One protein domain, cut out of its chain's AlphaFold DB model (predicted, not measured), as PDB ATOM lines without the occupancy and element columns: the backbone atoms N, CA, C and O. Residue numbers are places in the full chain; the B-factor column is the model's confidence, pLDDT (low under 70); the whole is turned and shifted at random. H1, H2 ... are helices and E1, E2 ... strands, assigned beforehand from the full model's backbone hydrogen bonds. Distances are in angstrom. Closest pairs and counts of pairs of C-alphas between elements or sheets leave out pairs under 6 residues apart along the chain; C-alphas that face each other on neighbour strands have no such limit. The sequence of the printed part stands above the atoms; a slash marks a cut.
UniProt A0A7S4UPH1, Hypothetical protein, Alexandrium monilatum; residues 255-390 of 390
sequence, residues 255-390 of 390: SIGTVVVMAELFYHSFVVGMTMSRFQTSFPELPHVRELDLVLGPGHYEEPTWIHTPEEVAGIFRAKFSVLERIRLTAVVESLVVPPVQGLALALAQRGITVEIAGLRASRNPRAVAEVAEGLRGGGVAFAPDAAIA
ATOM      1  N   SER A 255     -27.412  -8.111  25.329       96.50
ATOM      2  CA  SER A 255     -27.234  -8.474  26.739       96.50
ATOM      3  C   SER A 255     -27.471  -9.967  26.980       96.50
ATOM      4  O   SER A 255     -28.500 -10.513  26.569       96.50
ATOM      5  N   ILE A 256     -26.516 -10.632  27.640       93.56
ATOM      6  CA  ILE A 256     -26.587 -12.059  27.994       93.56
ATOM      7  C   ILE A 256     -26.356 -12.241  29.498       93.56
ATOM      8  O   ILE A 256     -25.319 -11.857  30.017       93.56
ATOM      9  N   GLY A 257     -27.294 -12.859  30.220       81.75
ATOM     10  CA  GLY A 257     -27.311 -12.750  31.686       81.75
ATOM     11  C   GLY A 257     -26.919 -13.961  32.535       81.75
ATOM     12  O   GLY A 257     -27.149 -13.920  33.734       81.75
ATOM     13  N   THR A 258     -26.404 -15.078  32.019       82.00
ATOM     14  CA  THR A 258     -25.824 -16.102  32.925       82.00
ATOM     15  C   THR A 258     -24.757 -16.939  32.233       82.00
ATOM     16  O   THR A 258     -25.004 -18.058  31.789       82.00
ATOM     17  N   VAL A 259     -23.535 -16.413  32.166       89.00
ATOM     18  CA  VAL A 259     -22.358 -17.222  31.821       89.00
ATOM     19  C   VAL A 259     -21.691 -17.665  33.118       89.00
ATOM     20  O   VAL A 259     -21.250 -16.835  33.906       89.00
ATOM     21  N   VAL A 260     -21.650 -18.975  33.369       87.94
ATOM     22  CA  VAL A 260     -21.052 -19.552  34.584       87.94
ATOM     23  C   VAL A 260     -19.694 -20.151  34.244       87.94
ATOM     24  O   VAL A 260     -19.611 -21.061  33.413       87.94
ATOM     25  N   VAL A 261     -18.642 -19.665  34.900       88.56
ATOM     26  CA  VAL A 261     -17.252 -20.070  34.664       88.56
ATOM     27  C   VAL A 261     -16.608 -20.502  35.978       88.56
ATOM     28  O   VAL A 261     -16.735 -19.827  36.998       88.56
ATOM     29  N   MET A 262     -15.907 -21.636  35.949       87.56
ATOM     30  CA  MET A 262     -15.165 -22.203  37.079       87.56
ATOM     31  C   MET A 262     -16.025 -22.403  38.335       87.56
ATOM     32  O   MET A 262     -15.530 -22.287  39.449       87.56
ATOM     33  N   ALA A 263     -17.325 -22.661  38.172       81.00
ATOM     34  CA  ALA A 263     -18.217 -22.960  39.283       81.00
ATOM     35  C   ALA A 263     -18.737 -24.384  39.163       81.00
ATOM     36  O   ALA A 263     -19.491 -24.706  38.248       81.00
ATOM     37  N   GLU A 264     -18.353 -25.225  40.109       72.88
ATOM     38  CA  GLU A 264     -18.906 -26.557  40.274       72.88
ATOM     39  C   GLU A 264     -19.819 -26.575  41.500       72.88
ATOM     40  O   GLU A 264     -19.371 -26.401  42.633       72.88
ATOM     41  N   LEU A 265     -21.116 -26.786  41.285       56.72
ATOM     42  CA  LEU A 265     -22.003 -27.263  42.336       56.72
ATOM     43  C   LEU A 265     -22.316 -28.732  42.031       56.72
ATOM     44  O   LEU A 265     -22.828 -29.069  40.965       56.72
ATOM     45  N   PHE A 266     -21.941 -29.598  42.974       51.81
ATOM     46  CA  PHE A 266     -22.002 -31.060  42.909       51.81
ATOM     47  C   PHE A 266     -23.344 -31.626  42.398       51.81
ATOM     48  O   PHE A 266     -24.386 -30.984  42.508       51.81
ATOM     49  N   TYR A 267     -23.281 -32.879  41.914       41.84
ATOM     50  CA  TYR A 267     -24.269 -33.801  41.302       41.84
ATOM     51  C   TYR A 267     -25.786 -33.666  41.584       41.84
ATOM     52  O   TYR A 267     -26.569 -34.350  40.926       41.84
ATOM     53  N   HIS A 268     -26.244 -32.857  42.536       46.53
ATOM     54  CA  HIS A 268     -27.664 -32.657  42.863       46.53
ATOM     55  C   HIS A 268     -28.128 -31.194  42.718       46.53
ATOM     56  O   HIS A 268     -29.302 -30.903  42.943       46.53
ATOM     57  N   SER A 269     -27.237 -30.271  42.333       51.44
ATOM     58  CA  SER A 269     -27.482 -28.820  42.358       51.44
ATOM     59  C   SER A 269     -27.627 -28.151  40.983       51.44
ATOM     60  O   SER A 269     -27.782 -26.936  40.936       51.44
ATOM     61  N   PHE A 270     -27.594 -28.900  39.875       56.62
ATOM     62  CA  PHE A 270     -27.797 -28.445  38.479       56.62
ATOM     63  C   PHE A 270     -26.866 -27.327  37.949       56.62
ATOM     64  O   PHE A 270     -26.813 -27.119  36.739       56.62
ATOM     65  N   VAL A 271     -26.073 -26.644  38.785       58.41
ATOM     66  CA  VAL A 271     -25.071 -25.662  38.344       58.41
ATOM     67  C   VAL A 271     -23.734 -26.353  38.114       58.41
ATOM     68  O   VAL A 271     -22.910 -26.483  39.015       58.41
ATOM     69  N   VAL A 272     -23.481 -26.728  36.870       67.19
ATOM     70  CA  VAL A 272     -22.117 -26.977  36.406       67.19
ATOM     71  C   VAL A 272     -21.789 -25.806  35.478       67.19
ATOM     72  O   VAL A 272     -22.518 -25.565  34.514       67.19
ATOM     73  N   GLY A 273     -20.758 -25.025  35.810       76.38
ATOM     74  CA  GLY A 273     -20.174 -23.952  34.994       76.38
ATOM     75  C   GLY A 273     -18.914 -24.406  34.251       76.38
ATOM     76  O   GLY A 273     -18.216 -25.299  34.709       76.38
ATOM     77  N   MET A 274     -18.609 -23.834  33.086       85.75
ATOM     78  CA  MET A 274     -17.496 -24.320  32.251       85.75
ATOM     79  C   MET A 274     -16.148 -24.053  32.922       85.75
ATOM     80  O   MET A 274     -15.982 -23.009  33.550       85.75
ATOM     81  N   THR A 275     -15.149 -24.916  32.721       90.50
ATOM     82  CA  THR A 275     -13.761 -24.524  33.016       90.50
ATOM     83  C   THR A 275     -13.359 -23.314  32.174       90.50
ATOM     84  O   THR A 275     -13.916 -23.101  31.090       90.50
ATOM     85  N   MET A 276     -12.375 -22.536  32.626       92.94
ATOM     86  CA  MET A 276     -11.876 -21.401  31.847       92.94
ATOM     87  C   MET A 276     -11.317 -21.868  30.496       92.94
ATOM     88  O   MET A 276     -11.643 -21.296  29.455       92.94
ATOM     89  N   SER A 277     -10.592 -22.990  30.487       92.25
ATOM     90  CA  SER A 277     -10.059 -23.596  29.261       92.25
ATOM     91  C   SER A 277     -11.168 -24.000  28.273       92.25
ATOM     92  O   SER A 277     -11.076 -23.763  27.063       92.25
ATOM     93  N   ARG A 278     -12.268 -24.594  28.768       91.12
ATOM     94  CA  ARG A 278     -13.432 -24.932  27.931       91.12
ATOM     95  C   ARG A 278     -14.168 -23.689  27.460       91.12
ATOM     96  O   ARG A 278     -14.612 -23.662  26.315       91.12
ATOM     97  N   PHE A 279     -14.305 -22.670  28.303       92.56
ATOM     98  CA  PHE A 279     -14.912 -21.402  27.915       92.56
ATOM     99  C   PHE A 279     -14.134 -20.767  26.753       92.56
ATOM    100  O   PHE A 279     -14.710 -20.472  25.706       92.56
ATOM    101  N   GLN A 280     -12.809 -20.671  26.870       94.38
ATOM    102  CA  GLN A 280     -11.946 -20.138  25.818       94.38
ATOM    103  C   GLN A 280     -12.075 -20.910  24.496       94.38
ATOM    104  O   GLN A 280     -12.182 -20.304  23.429       94.38
ATOM    105  N   THR A 281     -12.078 -22.241  24.545       93.56
ATOM    106  CA  THR A 281     -12.051 -23.080  23.333       93.56
ATOM    107  C   THR A 281     -13.423 -23.319  22.708       93.56
ATOM    108  O   THR A 281     -13.519 -23.451  21.492       93.56
ATOM    109  N   SER A 282     -14.482 -23.385  23.516       90.69
ATOM    110  CA  SER A 282     -15.787 -23.905  23.084       90.69
ATOM    111  C   SER A 282     -16.921 -22.887  23.146       90.69
ATOM    112  O   SER A 282     -17.934 -23.092  22.476       90.69
ATOM    113  N   PHE A 283     -16.796 -21.818  23.939       93.44
ATOM    114  CA  PHE A 283     -17.809 -20.764  23.952       93.44
ATOM    115  C   PHE A 283     -17.709 -19.942  22.653       93.44
ATOM    116  O   PHE A 283     -16.593 -19.600  22.240       93.44
ATOM    117  N   PRO A 284     -18.828 -19.649  21.973       95.00
ATOM    118  CA  PRO A 284     -18.818 -18.908  20.714       95.00
ATOM    119  C   PRO A 284     -18.370 -17.457  20.908       95.00
ATOM    120  O   PRO A 284     -18.503 -16.880  21.986       95.00
ATOM    121  N   GLU A 285     -17.845 -16.854  19.849       96.75
ATOM    122  CA  GLU A 285     -17.595 -15.414  19.813       96.75
ATOM    123  C   GLU A 285     -18.907 -14.672  19.546       96.75
ATOM    124  O   GLU A 285     -19.623 -14.980  18.595       96.75
ATOM    125  N   LEU A 286     -19.218 -13.685  20.383       96.75
ATOM    126  CA  LEU A 286     -20.434 -12.882  20.328       96.75
ATOM    127  C   LEU A 286     -20.055 -11.393  20.277       96.75
ATOM    128  O   LEU A 286     -20.198 -10.668  21.264       96.75
ATOM    129  N   PRO A 287     -19.576 -10.901  19.117       97.12
ATOM    130  CA  PRO A 287     -19.008  -9.555  18.973       97.12
ATOM    131  C   PRO A 287     -20.042  -8.424  19.051       97.12
ATOM    132  O   PRO A 287     -19.690  -7.263  18.892       97.12
ATOM    133  N   HIS A 288     -21.319  -8.748  19.238       97.25
ATOM    134  CA  HIS A 288     -22.430  -7.802  19.339       97.25
ATOM    135  C   HIS A 288     -22.915  -7.611  20.788       97.25
ATOM    136  O   HIS A 288     -23.691  -6.694  21.062       97.25
ATOM    137  N   VAL A 289     -22.453  -8.453  21.716       97.44
ATOM    138  CA  VAL A 289     -22.856  -8.417  23.124       97.44
ATOM    139  C   VAL A 289     -22.075  -7.328  23.854       97.44
ATOM    140  O   VAL A 289     -20.844  -7.311  23.857       97.44
ATOM    141  N   ARG A 290     -22.821  -6.419  24.478       98.00
ATOM    142  CA  ARG A 290     -22.331  -5.265  25.238       98.00
ATOM    143  C   ARG A 290     -22.450  -5.459  26.740       98.00
ATOM    144  O   ARG A 290     -21.674  -4.868  27.486       98.00
ATOM    145  N   GLU A 291     -23.392  -6.283  27.181       97.38
ATOM    146  CA  GLU A 291     -23.636  -6.544  28.594       97.38
ATOM    147  C   GLU A 291     -23.623  -8.045  28.880       97.38
ATOM    148  O   GLU A 291     -24.182  -8.844  28.124       97.38
ATOM    149  N   LEU A 292     -22.974  -8.420  29.978       95.25
ATOM    150  CA  LEU A 292     -22.828  -9.807  30.395       95.25
ATOM    151  C   LEU A 292     -23.062  -9.933  31.900       95.25
ATOM    152  O   LEU A 292     -22.359  -9.269  32.662       95.25
ATOM    153  N   ASP A 293     -23.946 -10.831  32.346       93.31
ATOM    154  CA  ASP A 293     -23.856 -11.307  33.729       93.31
ATOM    155  C   ASP A 293     -22.982 -12.566  33.795       93.31
ATOM    156  O   ASP A 293     -23.219 -13.580  33.122       93.31
ATOM    157  N   LEU A 294     -21.958 -12.482  34.637       92.94
ATOM    158  CA  LEU A 294     -20.922 -13.486  34.810       92.94
ATOM    159  C   LEU A 294     -20.988 -14.046  36.230       92.94
ATOM    160  O   LEU A 294     -20.976 -13.293  37.204       92.94
ATOM    161  N   VAL A 295     -21.009 -15.371  36.346       91.75
ATOM    162  CA  VAL A 295     -20.897 -16.083  37.620       91.75
ATOM    163  C   VAL A 295     -19.549 -16.786  37.678       91.75
ATOM    164  O   VAL A 295     -19.257 -17.628  36.829       91.75
ATOM    165  N   LEU A 296     -18.744 -16.461  38.687       92.25
ATOM    166  CA  LEU A 296     -17.449 -17.089  38.936       92.25
ATOM    167  C   LEU A 296     -17.502 -17.993  40.157       92.25
ATOM    168  O   LEU A 296     -17.983 -17.591  41.217       92.25
ATOM    169  N   GLY A 297     -16.964 -19.197  40.021       90.69
ATOM    170  CA  GLY A 297     -16.768 -20.092  41.153       90.69
ATOM    171  C   GLY A 297     -15.301 -20.258  41.549       90.69
ATOM    172  O   GLY A 297     -14.394 -19.756  40.878       90.69
ATOM    173  N   PRO A 298     -15.059 -20.977  42.655       87.81
ATOM    174  CA  PRO A 298     -13.715 -21.205  43.167       87.81
ATOM    175  C   PRO A 298     -12.913 -22.215  42.328       87.81
ATOM    176  O   PRO A 298     -11.688 -22.188  42.345       87.81
ATOM    177  N   GLY A 299     -13.568 -23.077  41.553       84.19
ATOM    178  CA  GLY A 299     -12.906 -24.120  40.778       84.19
ATOM    179  C   GLY A 299     -13.899 -25.087  40.138       84.19
ATOM    180  O   GLY A 299     -15.112 -24.999  40.347       84.19
ATOM    181  N   HIS A 300     -13.367 -26.011  39.344       78.94
ATOM    182  CA  HIS A 300     -14.132 -27.045  38.648       78.94
ATOM    183  C   HIS A 300     -13.363 -28.372  38.660       78.94
ATOM    184  O   HIS A 300     -12.154 -28.347  38.511       78.94
ATOM    185  N   TYR A 301     -13.994 -29.541  38.772       79.44
ATOM    186  CA  TYR A 301     -13.268 -30.816  38.921       79.44
ATOM    187  C   TYR A 301     -12.250 -31.094  37.802       79.44
ATOM    188  O   TYR A 301     -11.199 -31.677  38.049       79.44
ATOM    189  N   GLU A 302     -12.548 -30.661  36.573       77.62
ATOM    190  CA  GLU A 302     -11.621 -30.753  35.429       77.62
ATOM    191  C   GLU A 302     -10.493 -29.704  35.458       77.62
ATOM    192  O   GLU A 302      -9.446 -29.919  34.857       77.62
ATOM    193  N   GLU A 303     -10.706 -28.567  36.124       83.12
ATOM    194  CA  GLU A 303      -9.747 -27.463  36.285       83.12
ATOM    195  C   GLU A 303      -9.883 -26.916  37.725       83.12
ATOM    196  O   GLU A 303     -10.561 -25.910  37.959       83.12
ATOM    197  N   PRO A 304      -9.345 -27.638  38.732       81.25
ATOM    198  CA  PRO A 304      -9.678 -27.400  40.143       81.25
ATOM    199  C   PRO A 304      -9.117 -26.082  40.672       81.25
ATOM    200  O   PRO A 304      -9.581 -25.562  41.682       81.25
ATOM    201  N   THR A 305      -8.121 -25.540  39.982       86.31
ATOM    202  CA  THR A 305      -7.445 -24.294  40.315       86.31
ATOM    203  C   THR A 305      -7.491 -23.358  39.126       86.31
ATOM    204  O   THR A 305      -7.326 -23.786  37.986       86.31
ATOM    205  N   TRP A 306      -7.613 -22.068  39.400       89.56
ATOM    206  CA  TRP A 306      -7.433 -21.029  38.397       89.56
ATOM    207  C   TRP A 306      -5.977 -21.000  37.916       89.56
ATOM    208  O   TRP A 306      -5.104 -20.505  38.622       89.56
ATOM    209  N   ILE A 307      -5.712 -21.552  36.729       91.50
ATOM    210  CA  ILE A 307      -4.369 -21.529  36.113       91.50
ATOM    211  C   ILE A 307      -4.106 -20.241  35.321       91.50
ATOM    212  O   ILE A 307      -2.959 -19.930  35.022       91.50
ATOM    213  N   HIS A 308      -5.169 -19.508  34.988       93.62
ATOM    214  CA  HIS A 308      -5.120 -18.281  34.201       93.62
ATOM    215  C   HIS A 308      -4.979 -17.063  35.118       93.62
ATOM    216  O   HIS A 308      -5.696 -16.931  36.116       93.62
ATOM    217  N   THR A 309      -4.102 -16.143  34.741       95.56
ATOM    218  CA  THR A 309      -3.975 -14.827  35.374       95.56
ATOM    219  C   THR A 309      -5.211 -13.959  35.097       95.56
ATOM    220  O   THR A 309      -5.885 -14.140  34.077       95.56
ATOM    221  N   PRO A 310      -5.527 -12.979  35.961       96.06
ATOM    222  CA  PRO A 310      -6.598 -12.016  35.705       96.06
ATOM    223  C   PRO A 310      -6.553 -11.357  34.322       96.06
ATOM    224  O   PRO A 310      -7.589 -11.164  33.684       96.06
ATOM    225  N   GLU A 311      -5.355 -11.026  33.845       97.75
ATOM    226  CA  GLU A 311      -5.112 -10.368  32.566       97.75
ATOM    227  C   GLU A 311      -5.413 -11.288  31.381       97.75
ATOM    228  O   GLU A 311      -6.018 -10.839  30.401       97.75
ATOM    229  N   GLU A 312      -5.031 -12.566  31.474       97.25
ATOM    230  CA  GLU A 312      -5.370 -13.590  30.482       97.25
ATOM    231  C   GLU A 312      -6.880 -13.802  30.427       97.25
ATOM    232  O   GLU A 312      -7.465 -13.768  29.345       97.25
ATOM    233  N   VAL A 313      -7.532 -13.927  31.586       96.06
ATOM    234  CA  VAL A 313      -8.989 -14.082  31.669       96.06
ATOM    235  C   VAL A 313      -9.702 -12.878  31.053       96.06
ATOM    236  O   VAL A 313     -10.589 -13.046  30.213       96.06
ATOM    237  N   ALA A 314      -9.291 -11.655  31.393       97.19
ATOM    238  CA  ALA A 314      -9.839 -10.442  30.790       97.19
ATOM    239  C   ALA A 314      -9.607 -10.395  29.266       97.19
ATOM    240  O   ALA A 314     -10.484  -9.954  28.517       97.19
ATOM    241  N   GLY A 315      -8.453 -10.877  28.791       97.75
ATOM    242  CA  GLY A 315      -8.150 -11.042  27.368       97.75
ATOM    243  C   GLY A 315      -9.084 -12.034  26.668       97.75
ATOM    244  O   GLY A 315      -9.601 -11.729  25.594       97.75
ATOM    245  N   ILE A 316      -9.374 -13.175  27.301       97.06
ATOM    246  CA  ILE A 316     -10.322 -14.176  26.793       97.06
ATOM    247  C   ILE A 316     -11.726 -13.569  26.671       97.06
ATOM    248  O   ILE A 316     -12.353 -13.699  25.620       97.06
ATOM    249  N   PHE A 317     -12.207 -12.846  27.691       96.06
ATOM    250  CA  PHE A 317     -13.499 -12.152  27.610       96.06
ATOM    251  C   PHE A 317     -13.532 -11.123  26.478       96.06
ATOM    252  O   PHE A 317     -14.534 -11.037  25.773       96.06
ATOM    253  N   ARG A 318     -12.440 -10.385  26.239       96.31
ATOM    254  CA  ARG A 318     -12.353  -9.472  25.087       96.31
ATOM    255  C   ARG A 318     -12.378 -10.173  23.742       96.31
ATOM    256  O   ARG A 318     -13.020  -9.665  22.829       96.31
ATOM    257  N   ALA A 319     -11.725 -11.322  23.624       97.25
ATOM    258  CA  ALA A 319     -11.774 -12.109  22.399       97.25
ATOM    259  C   ALA A 319     -13.197 -12.627  22.123       97.25
ATOM    260  O   ALA A 319     -13.670 -12.549  20.995       97.25
ATOM    261  N   LYS A 320     -13.908 -13.099  23.158       96.31
ATOM    262  CA  LYS A 320     -15.287 -13.595  23.019       96.31
ATOM    263  C   LYS A 320     -16.318 -12.484  22.835       96.31
ATOM    264  O   LYS A 320     -17.300 -12.697  22.133       96.31
ATOM    265  N   PHE A 321     -16.094 -11.314  23.424       96.94
ATOM    266  CA  PHE A 321     -17.026 -10.189  23.415       96.94
ATOM    267  C   PHE A 321     -16.280  -8.877  23.125       96.94
ATOM    268  O   PHE A 321     -15.926  -8.105  24.026       96.94
ATOM    269  N   SER A 322     -16.024  -8.623  21.843       97.12
ATOM    270  CA  SER A 322     -15.170  -7.514  21.394       97.12
ATOM    271  C   SER A 322     -15.709  -6.124  21.744       97.12
ATOM    272  O   SER A 322     -14.922  -5.210  21.975       97.12
ATOM    273  N   VAL A 323     -17.033  -5.968  21.831       97.75
ATOM    274  CA  VAL A 323     -17.718  -4.701  22.160       97.75
ATOM    275  C   VAL A 323     -18.287  -4.674  23.578       97.75
ATOM    276  O   VAL A 323     -19.165  -3.872  23.871       97.75
ATOM    277  N   LEU A 324     -17.831  -5.560  24.466       97.88
ATOM    278  CA  LEU A 324     -18.381  -5.651  25.815       97.88
ATOM    279  C   LEU A 324     -18.122  -4.351  26.605       97.88
ATOM    280  O   LEU A 324     -16.991  -3.896  26.763       97.88
ATOM    281  N   GLU A 325     -19.178  -3.732  27.103       97.94
ATOM    282  CA  GLU A 325     -19.133  -2.454  27.818       97.94
ATOM    283  C   GLU A 325     -19.298  -2.674  29.325       97.94
ATOM    284  O   GLU A 325     -18.673  -1.975  30.126       97.94
ATOM    285  N   ARG A 326     -20.103  -3.668  29.721       97.81
ATOM    286  CA  ARG A 326     -20.482  -3.906  31.116       97.81
ATOM    287  C   ARG A 326     -20.485  -5.388  31.482       97.81
ATOM    288  O   ARG A 326     -21.026  -6.212  30.749       97.81
ATOM    289  N   ILE A 327     -19.950  -5.705  32.660       96.94
ATOM    290  CA  ILE A 327     -20.097  -7.010  33.308       96.94
ATOM    291  C   ILE A 327     -20.775  -6.827  34.666       96.94
ATOM    292  O   ILE A 327     -20.258  -6.100  35.516       96.94
ATOM    293  N   ARG A 328     -21.884  -7.535  34.895       95.94
ATOM    294  CA  ARG A 328     -22.450  -7.748  36.232       95.94
ATOM    295  C   ARG A 328     -21.894  -9.047  36.798       95.94
ATOM    296  O   ARG A 328     -22.151 -10.130  36.280       95.94
ATOM    297  N   LEU A 329     -21.090  -8.943  37.847       95.62
ATOM    298  CA  LEU A 329     -20.302 -10.047  38.375       95.62
ATOM    299  C   LEU A 329     -20.916 -10.606  39.658       95.62
ATOM    300  O   LEU A 329     -21.092  -9.883  40.636       95.62
ATOM    301  N   THR A 330     -21.174 -11.909  39.676       94.19
ATOM    302  CA  THR A 330     -21.445 -12.671  40.899       94.19
ATOM    303  C   THR A 330     -20.308 -13.654  41.132       94.19
ATOM    304  O   THR A 330     -19.895 -14.337  40.198       94.19
ATOM    305  N   ALA A 331     -19.793 -13.762  42.354       93.38
ATOM    306  CA  ALA A 331     -18.712 -14.698  42.650       93.38
ATOM    307  C   ALA A 331     -18.938 -15.491  43.941       93.38
ATOM    308  O   ALA A 331     -19.404 -14.953  44.947       93.38
ATOM    309  N   VAL A 332     -18.558 -16.770  43.911       91.75
ATOM    310  CA  VAL A 332     -18.428 -17.624  45.095       91.75
ATOM    311  C   VAL A 332     -16.957 -17.648  45.503       91.75
ATOM    312  O   VAL A 332     -16.136 -18.256  44.826       91.75
ATOM    313  N   VAL A 333     -16.630 -16.961  46.593       91.06
ATOM    314  CA  VAL A 333     -15.272 -16.708  47.083       91.06
ATOM    315  C   VAL A 333     -14.876 -17.754  48.117       91.06
ATOM    316  O   VAL A 333     -15.529 -17.912  49.149       91.06
ATOM    317  N   GLU A 334     -13.786 -18.472  47.863       88.00
ATOM    318  CA  GLU A 334     -13.187 -19.388  48.840       88.00
ATOM    319  C   GLU A 334     -12.014 -18.739  49.582       88.00
ATOM    320  O   GLU A 334     -11.866 -18.917  50.791       88.00
ATOM    321  N   SER A 335     -11.213 -17.945  48.872       88.31
ATOM    322  CA  SER A 335     -10.078 -17.201  49.420       88.31
ATOM    323  C   SER A 335      -9.876 -15.886  48.666       88.31
ATOM    324  O   SER A 335     -10.547 -15.633  47.668       88.31
ATOM    325  N   LEU A 336      -8.912 -15.069  49.095       82.81
ATOM    326  CA  LEU A 336      -8.565 -13.804  48.430       82.81
ATOM    327  C   LEU A 336      -8.139 -13.955  46.965       82.81
ATOM    328  O   LEU A 336      -8.234 -13.008  46.191       82.81
ATOM    329  N   VAL A 337      -7.649 -15.138  46.597       83.12
ATOM    330  CA  VAL A 337      -7.108 -15.426  45.265       83.12
ATOM    331  C   VAL A 337      -8.001 -16.365  44.452       83.12
ATOM    332  O   VAL A 337      -7.748 -16.564  43.268       83.12
ATOM    333  N   VAL A 338      -9.048 -16.937  45.059       85.50
ATOM    334  CA  VAL A 338      -9.887 -17.969  44.434       85.50
ATOM    335  C   VAL A 338     -11.381 -17.673  44.631       85.50
ATOM    336  O   VAL A 338     -11.880 -17.806  45.758       85.50
ATOM    337  N   PRO A 339     -12.120 -17.348  43.549       84.50
ATOM    338  CA  PRO A 339     -11.617 -16.929  42.235       84.50
ATOM    339  C   PRO A 339     -10.830 -15.610  42.330       84.50
ATOM    340  O   PRO A 339     -10.985 -14.883  43.313       84.50
ATOM    341  N   PRO A 340     -10.021 -15.244  41.319       92.50
ATOM    342  CA  PRO A 340      -9.247 -14.002  41.324       92.50
ATOM    343  C   PRO A 340     -10.134 -12.774  41.020       92.50
ATOM    344  O   PRO A 340      -9.864 -12.005  40.100       92.50
ATOM    345  N   VAL A 341     -11.221 -12.594  41.782       94.69
ATOM    346  CA  VAL A 341     -12.297 -11.613  41.542       94.69
ATOM    347  C   VAL A 341     -11.753 -10.192  41.469       94.69
ATOM    348  O   VAL A 341     -12.050  -9.474  40.519       94.69
ATOM    349  N   GLN A 342     -10.950  -9.791  42.460       95.06
ATOM    350  CA  GLN A 342     -10.414  -8.433  42.538       95.06
ATOM    351  C   GLN A 342      -9.479  -8.137  41.364       95.06
ATOM    352  O   GLN A 342      -9.680  -7.151  40.658       95.06
ATOM    353  N   GLY A 343      -8.491  -9.009  41.128       96.06
ATOM    354  CA  GLY A 343      -7.559  -8.858  40.011       96.06
ATOM    355  C   GLY A 343      -8.289  -8.812  38.672       96.06
ATOM    356  O   GLY A 343      -8.009  -7.950  37.844       96.06
ATOM    357  N   LEU A 344      -9.278  -9.689  38.476       96.75
ATOM    358  CA  LEU A 344     -10.046  -9.748  37.236       96.75
ATOM    359  C   LEU A 344     -10.882  -8.483  37.029       96.75
ATOM    360  O   LEU A 344     -10.857  -7.916  35.940       96.75
ATOM    361  N   ALA A 345     -11.591  -8.012  38.056       97.06
ATOM    362  CA  ALA A 345     -12.386  -6.790  37.963       97.06
ATOM    363  C   ALA A 345     -11.521  -5.582  37.566       97.06
ATOM    364  O   ALA A 345     -11.900  -4.816  36.680       97.06
ATOM    365  N   LEU A 346     -10.327  -5.458  38.154       96.00
ATOM    366  CA  LEU A 346      -9.362  -4.414  37.804       96.00
ATOM    367  C   LEU A 346      -8.822  -4.576  36.374       96.00
ATOM    368  O   LEU A 346      -8.786  -3.604  35.620       96.00
ATOM    369  N   ALA A 347      -8.458  -5.795  35.965       97.56
ATOM    370  CA  ALA A 347      -7.958  -6.078  34.619       97.56
ATOM    371  C   ALA A 347      -9.008  -5.812  33.518       97.56
ATOM    372  O   ALA A 347      -8.658  -5.383  32.412       97.56
ATOM    373  N   LEU A 348     -10.291  -6.045  33.816       97.44
ATOM    374  CA  LEU A 348     -11.431  -5.708  32.958       97.44
ATOM    375  C   LEU A 348     -11.652  -4.185  32.905       97.44
ATOM    376  O   LEU A 348     -11.803  -3.631  31.814       97.44
ATOM    377  N   ALA A 349     -11.590  -3.495  34.048       96.19
ATOM    378  CA  ALA A 349     -11.723  -2.038  34.126       96.19
ATOM    379  C   ALA A 349     -10.626  -1.300  33.342       96.19
ATOM    380  O   ALA A 349     -10.919  -0.374  32.586       96.19
ATOM    381  N   GLN A 350      -9.375  -1.767  33.416       96.75
ATOM    382  CA  GLN A 350      -8.259  -1.250  32.609       96.75
ATOM    383  C   GLN A 350      -8.494  -1.379  31.093       96.75
ATOM    384  O   GLN A 350      -7.906  -0.643  30.306       96.75
ATOM    385  N   ARG A 351      -9.373  -2.299  30.671       96.81
ATOM    386  CA  ARG A 351      -9.792  -2.506  29.274       96.81
ATOM    387  C   ARG A 351     -11.096  -1.773  28.932       96.81
ATOM    388  O   ARG A 351     -11.742  -2.107  27.933       96.81
ATOM    389  N   GLY A 352     -11.504  -0.812  29.763       96.81
ATOM    390  CA  GLY A 352     -12.707  -0.003  29.574       96.81
ATOM    391  C   GLY A 352     -14.020  -0.750  29.816       96.81
ATOM    392  O   GLY A 352     -15.058  -0.291  29.351       96.81
ATOM    393  N   ILE A 353     -13.998  -1.904  30.495       97.94
ATOM    394  CA  ILE A 353     -15.223  -2.619  30.885       97.94
ATOM    395  C   ILE A 353     -15.673  -2.106  32.241       97.94
ATOM    396  O   ILE A 353     -14.938  -2.201  33.222       97.94
ATOM    397  N   THR A 354     -16.912  -1.644  32.325       97.94
ATOM    398  CA  THR A 354     -17.523  -1.346  33.618       97.94
ATOM    399  C   THR A 354     -17.861  -2.652  34.323       97.94
ATOM    400  O   THR A 354     -18.672  -3.433  33.828       97.94
ATOM    401  N   VAL A 355     -17.255  -2.894  35.483       97.69
ATOM    402  CA  VAL A 355     -17.573  -4.053  36.323       97.69
ATOM    403  C   VAL A 355     -18.453  -3.598  37.481       97.69
ATOM    404  O   VAL A 355     -18.089  -2.694  38.230       97.69
ATOM    405  N   GLU A 356     -19.611  -4.233  37.618       97.06
ATOM    406  CA  GLU A 356     -20.555  -4.033  38.714       97.06
ATOM    407  C   GLU A 356     -20.690  -5.344  39.493       97.06
ATOM    408  O   GLU A 356     -21.053  -6.376  38.932       97.06
ATOM    409  N   ILE A 357     -20.399  -5.329  40.789       97.00
ATOM    410  CA  ILE A 357     -20.536  -6.508  41.644       97.00
ATOM    411  C   ILE A 357     -22.008  -6.685  42.018       97.00
ATOM    412  O   ILE A 357     -22.556  -5.905  42.796       97.00
ATOM    413  N   ALA A 358     -22.637  -7.723  41.473       94.50
ATOM    414  CA  ALA A 358     -24.021  -8.105  41.746       94.50
ATOM    415  C   ALA A 358     -24.148  -9.050  42.955       94.50
ATOM    416  O   ALA A 358     -25.204  -9.119  43.581       94.50
ATOM    417  N   GLY A 359     -23.084  -9.767  43.322       94.44
ATOM    418  CA  GLY A 359     -23.097 -10.577  44.535       94.44
ATOM    419  C   GLY A 359     -21.765 -11.238  44.853       94.44
ATOM    420  O   GLY A 359     -21.025 -11.647  43.960       94.44
ATOM    421  N   LEU A 360     -21.473 -11.373  46.141       94.19
ATOM    422  CA  LEU A 360     -20.326 -12.117  46.652       94.19
ATOM    423  C   LEU A 360     -20.828 -13.081  47.714       94.19
ATOM    424  O   LEU A 360     -21.549 -12.675  48.623       94.19
ATOM    425  N   ARG A 361     -20.463 -14.354  47.587       92.00
ATOM    426  CA  ARG A 361     -20.852 -15.397  48.538       92.00
ATOM    427  C   ARG A 361     -19.635 -16.146  49.025       92.00
ATOM    428  O   ARG A 361     -18.803 -16.531  48.209       92.00
ATOM    429  N   ALA A 362     -19.541 -16.405  50.320       87.50
ATOM    430  CA  ALA A 362     -18.475 -17.244  50.849       87.50
ATOM    431  C   ALA A 362     -18.741 -18.726  50.543       87.50
ATOM    432  O   ALA A 362     -19.831 -19.234  50.791       87.50
ATOM    433  N   SER A 363     -17.726 -19.444  50.059       82.88
ATOM    434  CA  SER A 363     -17.760 -20.911  49.972       82.88
ATOM    435  C   SER A 363     -17.584 -21.546  51.356       82.88
ATOM    436  O   SER A 363     -18.344 -22.421  51.765       82.88
ATOM    437  N   ARG A 364     -16.561 -21.091  52.094       83.81
ATOM    438  CA  ARG A 364     -16.173 -21.630  53.414       83.81
ATOM    439  C   ARG A 364     -15.728 -20.563  54.409       83.81
ATOM    440  O   ARG A 364     -15.914 -20.742  55.607       83.81
ATOM    441  N   ASN A 365     -15.128 -19.472  53.927       85.75
ATOM    442  CA  ASN A 365     -14.540 -18.433  54.766       85.75
ATOM    443  C   ASN A 365     -15.242 -17.077  54.555       85.75
ATOM    444  O   ASN A 365     -14.900 -16.360  53.613       85.75
ATOM    445  N   PRO A 366     -16.171 -16.678  55.442       87.94
ATOM    446  CA  PRO A 366     -16.858 -15.389  55.354       87.94
ATOM    447  C   PRO A 366     -15.921 -14.174  55.384       87.94
ATOM    448  O   PRO A 366     -16.224 -13.151  54.776       87.94
ATOM    449  N   ARG A 367     -14.753 -14.275  56.042       90.88
ATOM    450  CA  ARG A 367     -13.783 -13.166  56.086       90.88
ATOM    451  C   ARG A 367     -13.217 -12.847  54.705       90.88
ATOM    452  O   ARG A 367     -13.041 -11.677  54.387       90.88
ATOM    453  N   ALA A 368     -13.025 -13.867  53.868       90.31
ATOM    454  CA  ALA A 368     -12.528 -13.677  52.508       90.31
ATOM    455  C   ALA A 368     -13.472 -12.798  51.671       90.31
ATOM    456  O   ALA A 368     -13.005 -11.994  50.876       90.31
ATOM    457  N   VAL A 369     -14.792 -12.896  51.878       92.25
ATOM    458  CA  VAL A 369     -15.768 -12.042  51.180       92.25
ATOM    459  C   VAL A 369     -15.622 -10.580  51.587       92.25
ATOM    460  O   VAL A 369     -15.623  -9.713  50.715       92.25
ATOM    461  N   ALA A 370     -15.485 -10.302  52.887       92.25
ATOM    462  CA  ALA A 370     -15.323  -8.938  53.384       92.25
ATOM    463  C   ALA A 370     -14.039  -8.297  52.837       92.25
ATOM    464  O   ALA A 370     -14.091  -7.197  52.293       92.25
ATOM    465  N   GLU A 371     -12.923  -9.024  52.894       93.00
ATOM    466  CA  GLU A 371     -11.625  -8.559  52.400       93.00
ATOM    467  C   GLU A 371     -11.629  -8.352  50.871       93.00
ATOM    468  O   GLU A 371     -11.175  -7.314  50.387       93.00
ATOM    469  N   VAL A 372     -12.219  -9.273  50.093       93.88
ATOM    470  CA  VAL A 372     -12.399  -9.091  48.639       93.88
ATOM    471  C   VAL A 372     -13.295  -7.886  48.344       93.88
ATOM    472  O   VAL A 372     -12.993  -7.101  47.444       93.88
ATOM    473  N   ALA A 373     -14.382  -7.700  49.097       94.56
ATOM    474  CA  ALA A 373     -15.278  -6.564  48.916       94.56
ATOM    475  C   ALA A 373     -14.586  -5.227  49.225       94.56
ATOM    476  O   ALA A 373     -14.764  -4.262  48.484       94.56
ATOM    477  N   GLU A 374     -13.782  -5.158  50.287       94.75
ATOM    478  CA  GLU A 374     -12.956  -3.988  50.601       94.75
ATOM    479  C   GLU A 374     -11.929  -3.708  49.503       94.75
ATOM    480  O   GLU A 374     -11.838  -2.571  49.038       94.75
ATOM    481  N   GLY A 375     -11.231  -4.737  49.016       94.38
ATOM    482  CA  GLY A 375     -10.282  -4.612  47.910       94.38
ATOM    483  C   GLY A 375     -10.926  -4.104  46.614       94.38
ATOM    484  O   GLY A 375     -10.359  -3.251  45.929       94.38
ATOM    485  N   LEU A 376     -12.136  -4.572  46.294       95.25
ATOM    486  CA  LEU A 376     -12.921  -4.107  45.144       95.25
ATOM    487  C   LEU A 376     -13.348  -2.641  45.295       95.25
ATOM    488  O   LEU A 376     -13.202  -1.865  44.351       95.25
ATOM    489  N   ARG A 377     -13.815  -2.235  46.484       95.38
ATOM    490  CA  ARG A 377     -14.170  -0.831  46.766       95.38
ATOM    491  C   ARG A 377     -12.953   0.086  46.698       95.38
ATOM    492  O   ARG A 377     -13.034   1.147  46.087       95.38
ATOM    493  N   GLY A 378     -11.823  -0.334  47.270       95.25
ATOM    494  CA  GLY A 378     -10.555   0.396  47.186       95.25
ATOM    495  C   GLY A 378     -10.049   0.538  45.747       95.25
ATOM    496  O   GLY A 378      -9.430   1.540  45.407       95.25
ATOM    497  N   GLY A 379     -10.378  -0.429  44.886       93.38
ATOM    498  CA  GLY A 379     -10.130  -0.396  43.445       93.38
ATOM    499  C   GLY A 379     -11.143   0.406  42.618       93.38
ATOM    500  O   GLY A 379     -11.027   0.426  41.396       93.38
ATOM    501  N   GLY A 380     -12.142   1.037  43.246       94.75
ATOM    502  CA  GLY A 380     -13.173   1.817  42.556       94.75
ATOM    503  C   GLY A 380     -14.217   0.985  41.803       94.75
ATOM    504  O   GLY A 380     -14.908   1.521  40.938       94.75
ATOM    505  N   VAL A 381     -14.347  -0.312  42.100       95.88
ATOM    506  CA  VAL A 381     -15.350  -1.181  41.466       95.88
ATOM    507  C   VAL A 381     -16.726  -0.922  42.085       95.88
ATOM    508  O   VAL A 381     -16.881  -0.907  43.308       95.88
ATOM    509  N   ALA A 382     -17.737  -0.723  41.236       95.31
ATOM    510  CA  ALA A 382     -19.101  -0.452  41.671       95.31
ATOM    511  C   ALA A 382     -19.784  -1.714  42.220       95.31
ATOM    512  O   ALA A 382     -19.529  -2.827  41.762       95.31
ATOM    513  N   PHE A 383     -20.698  -1.533  43.171       95.88
ATOM    514  CA  PHE A 383     -21.588  -2.581  43.669       95.88
ATOM    515  C   PHE A 383     -23.016  -2.248  43.258       95.88
ATOM    516  O   PHE A 383     -23.423  -1.087  43.343       95.88
ATOM    517  N   ALA A 384     -23.768  -3.263  42.835       91.88
ATOM    518  CA  ALA A 384     -25.171  -3.089  42.507       91.88
ATOM    519  C   ALA A 384     -25.969  -2.658  43.756       91.88
ATOM    520  O   ALA A 384     -25.634  -3.082  44.867       91.88
ATOM    521  N   PRO A 385     -27.037  -1.849  43.614       85.19
ATOM    522  CA  PRO A 385     -27.867  -1.431  44.750       85.19
ATOM    523  C   PRO A 385     -28.474  -2.614  45.518       85.19
ATOM    524  O   PRO A 385     -28.717  -2.528  46.717       85.19
ATOM    525  N   ASP A 386     -28.711  -3.712  44.808       84.75
ATOM    526  CA  ASP A 386     -29.273  -4.972  45.277       84.75
ATOM    527  C   ASP A 386     -28.205  -6.056  45.510       84.75
ATOM    528  O   ASP A 386     -28.535  -7.240  45.607       84.75
ATOM    529  N   ALA A 387     -26.923  -5.677  45.599       80.81
ATOM    530  CA  ALA A 387     -25.832  -6.635  45.710       80.81
ATOM    531  C   ALA A 387     -25.946  -7.495  46.977       80.81
ATOM    532  O   ALA A 387     -25.858  -7.007  48.107       80.81
ATOM    533  N   ALA A 388     -26.071  -8.809  46.784       82.50
ATOM    534  CA  ALA A 388     -26.086  -9.769  47.878       82.50
ATOM    535  C   ALA A 388     -24.648 -10.097  48.305       82.50
ATOM    536  O   ALA A 388     -23.948 -10.840  47.614       82.50
ATOM    537  N   ILE A 389     -24.207  -9.541  49.434       85.19
ATOM    538  CA  ILE A 389     -22.931  -9.878  50.080       85.19
ATOM    539  C   ILE A 389     -23.255 -10.798  51.260       85.19
ATOM    540  O   ILE A 389     -23.835 -10.336  52.243       85.19
ATOM    541  N   ALA A 390     -22.948 -12.090  51.124       71.69
ATOM    542  CA  ALA A 390     -23.320 -13.136  52.081       71.69
ATOM    543  C   ALA A 390     -22.129 -13.983  52.542       71.69
ATOM    544  O   ALA A 390     -21.318 -14.413  51.684       71.69
TER     545      ALA A 390
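What this domain is: This is residues 255 to 390 of the 390 residues of the protein "Hypothetical protein" of Alexandrium monilatum (UniProt A0A7S4UPH1). A twisted wall of five parallel strands has H3 and H4 over one face, the other face bare. H1 is on the same face, beside the strands near E1; H2 packs between H1 and H3, off the sheet. The 136 printed residues hold four named helices and five named strands, ordered E1 H1 E2 H2 E3 H3 E4 H4 E5, sheet order E1 E2 E3 E4 E5, class mixed. The whole is compact, radius of gyration of the C-alphas 13.7 A, spans 37 by 36 by 26 A.

Where its parts are: E1, residues 255 to 263, begins at C-alpha 255 (-27.234, -8.474, 26.739) and measures 21.2 A. H1 is 276 to 282, E2 291 to 299, 23.9 A, H2 310 to 320, and E3 326 to 333. H3 is 341 to 349, E4 354 to 362, 23.5 A, and H4 366 to 378, 18.9 A. E5, 382 to 389, ends at C-alpha 389 (-22.931, -9.878, 50.080).

How they stand to each other: Within hydrogen-bond range are N 259 and O 293, 3.0 A, for E1 and E2; N 294 and O 328, 2.9 A, for E2 and E3; N 329 and O 356, 2.8 A, for E3 and E4; and N 357 and O 382, 2.8 A, for E4 and E5. E5 bends by 105 degrees at residue 386. Each successive strand pair with its helix is a strand-helix-strand unit, a right-handed crossover. H3 and H4 with the sheet make two layers, at heights of 8.7 A and 8.8 A. H2 touches H3, closest C-alphas Pro 310 and Leu 344, 4.4 A, at a steep tilt of 53 degrees. In each helix every O i to N i+4 pair is within hydrogen-bond range.

The domain as a whole: C-alphas 268 and 350 are farthest apart, 38.3 A. The printed part has no cut; E1 to H1 is the long link. Residues 265 to 272 have pLDDT under 70.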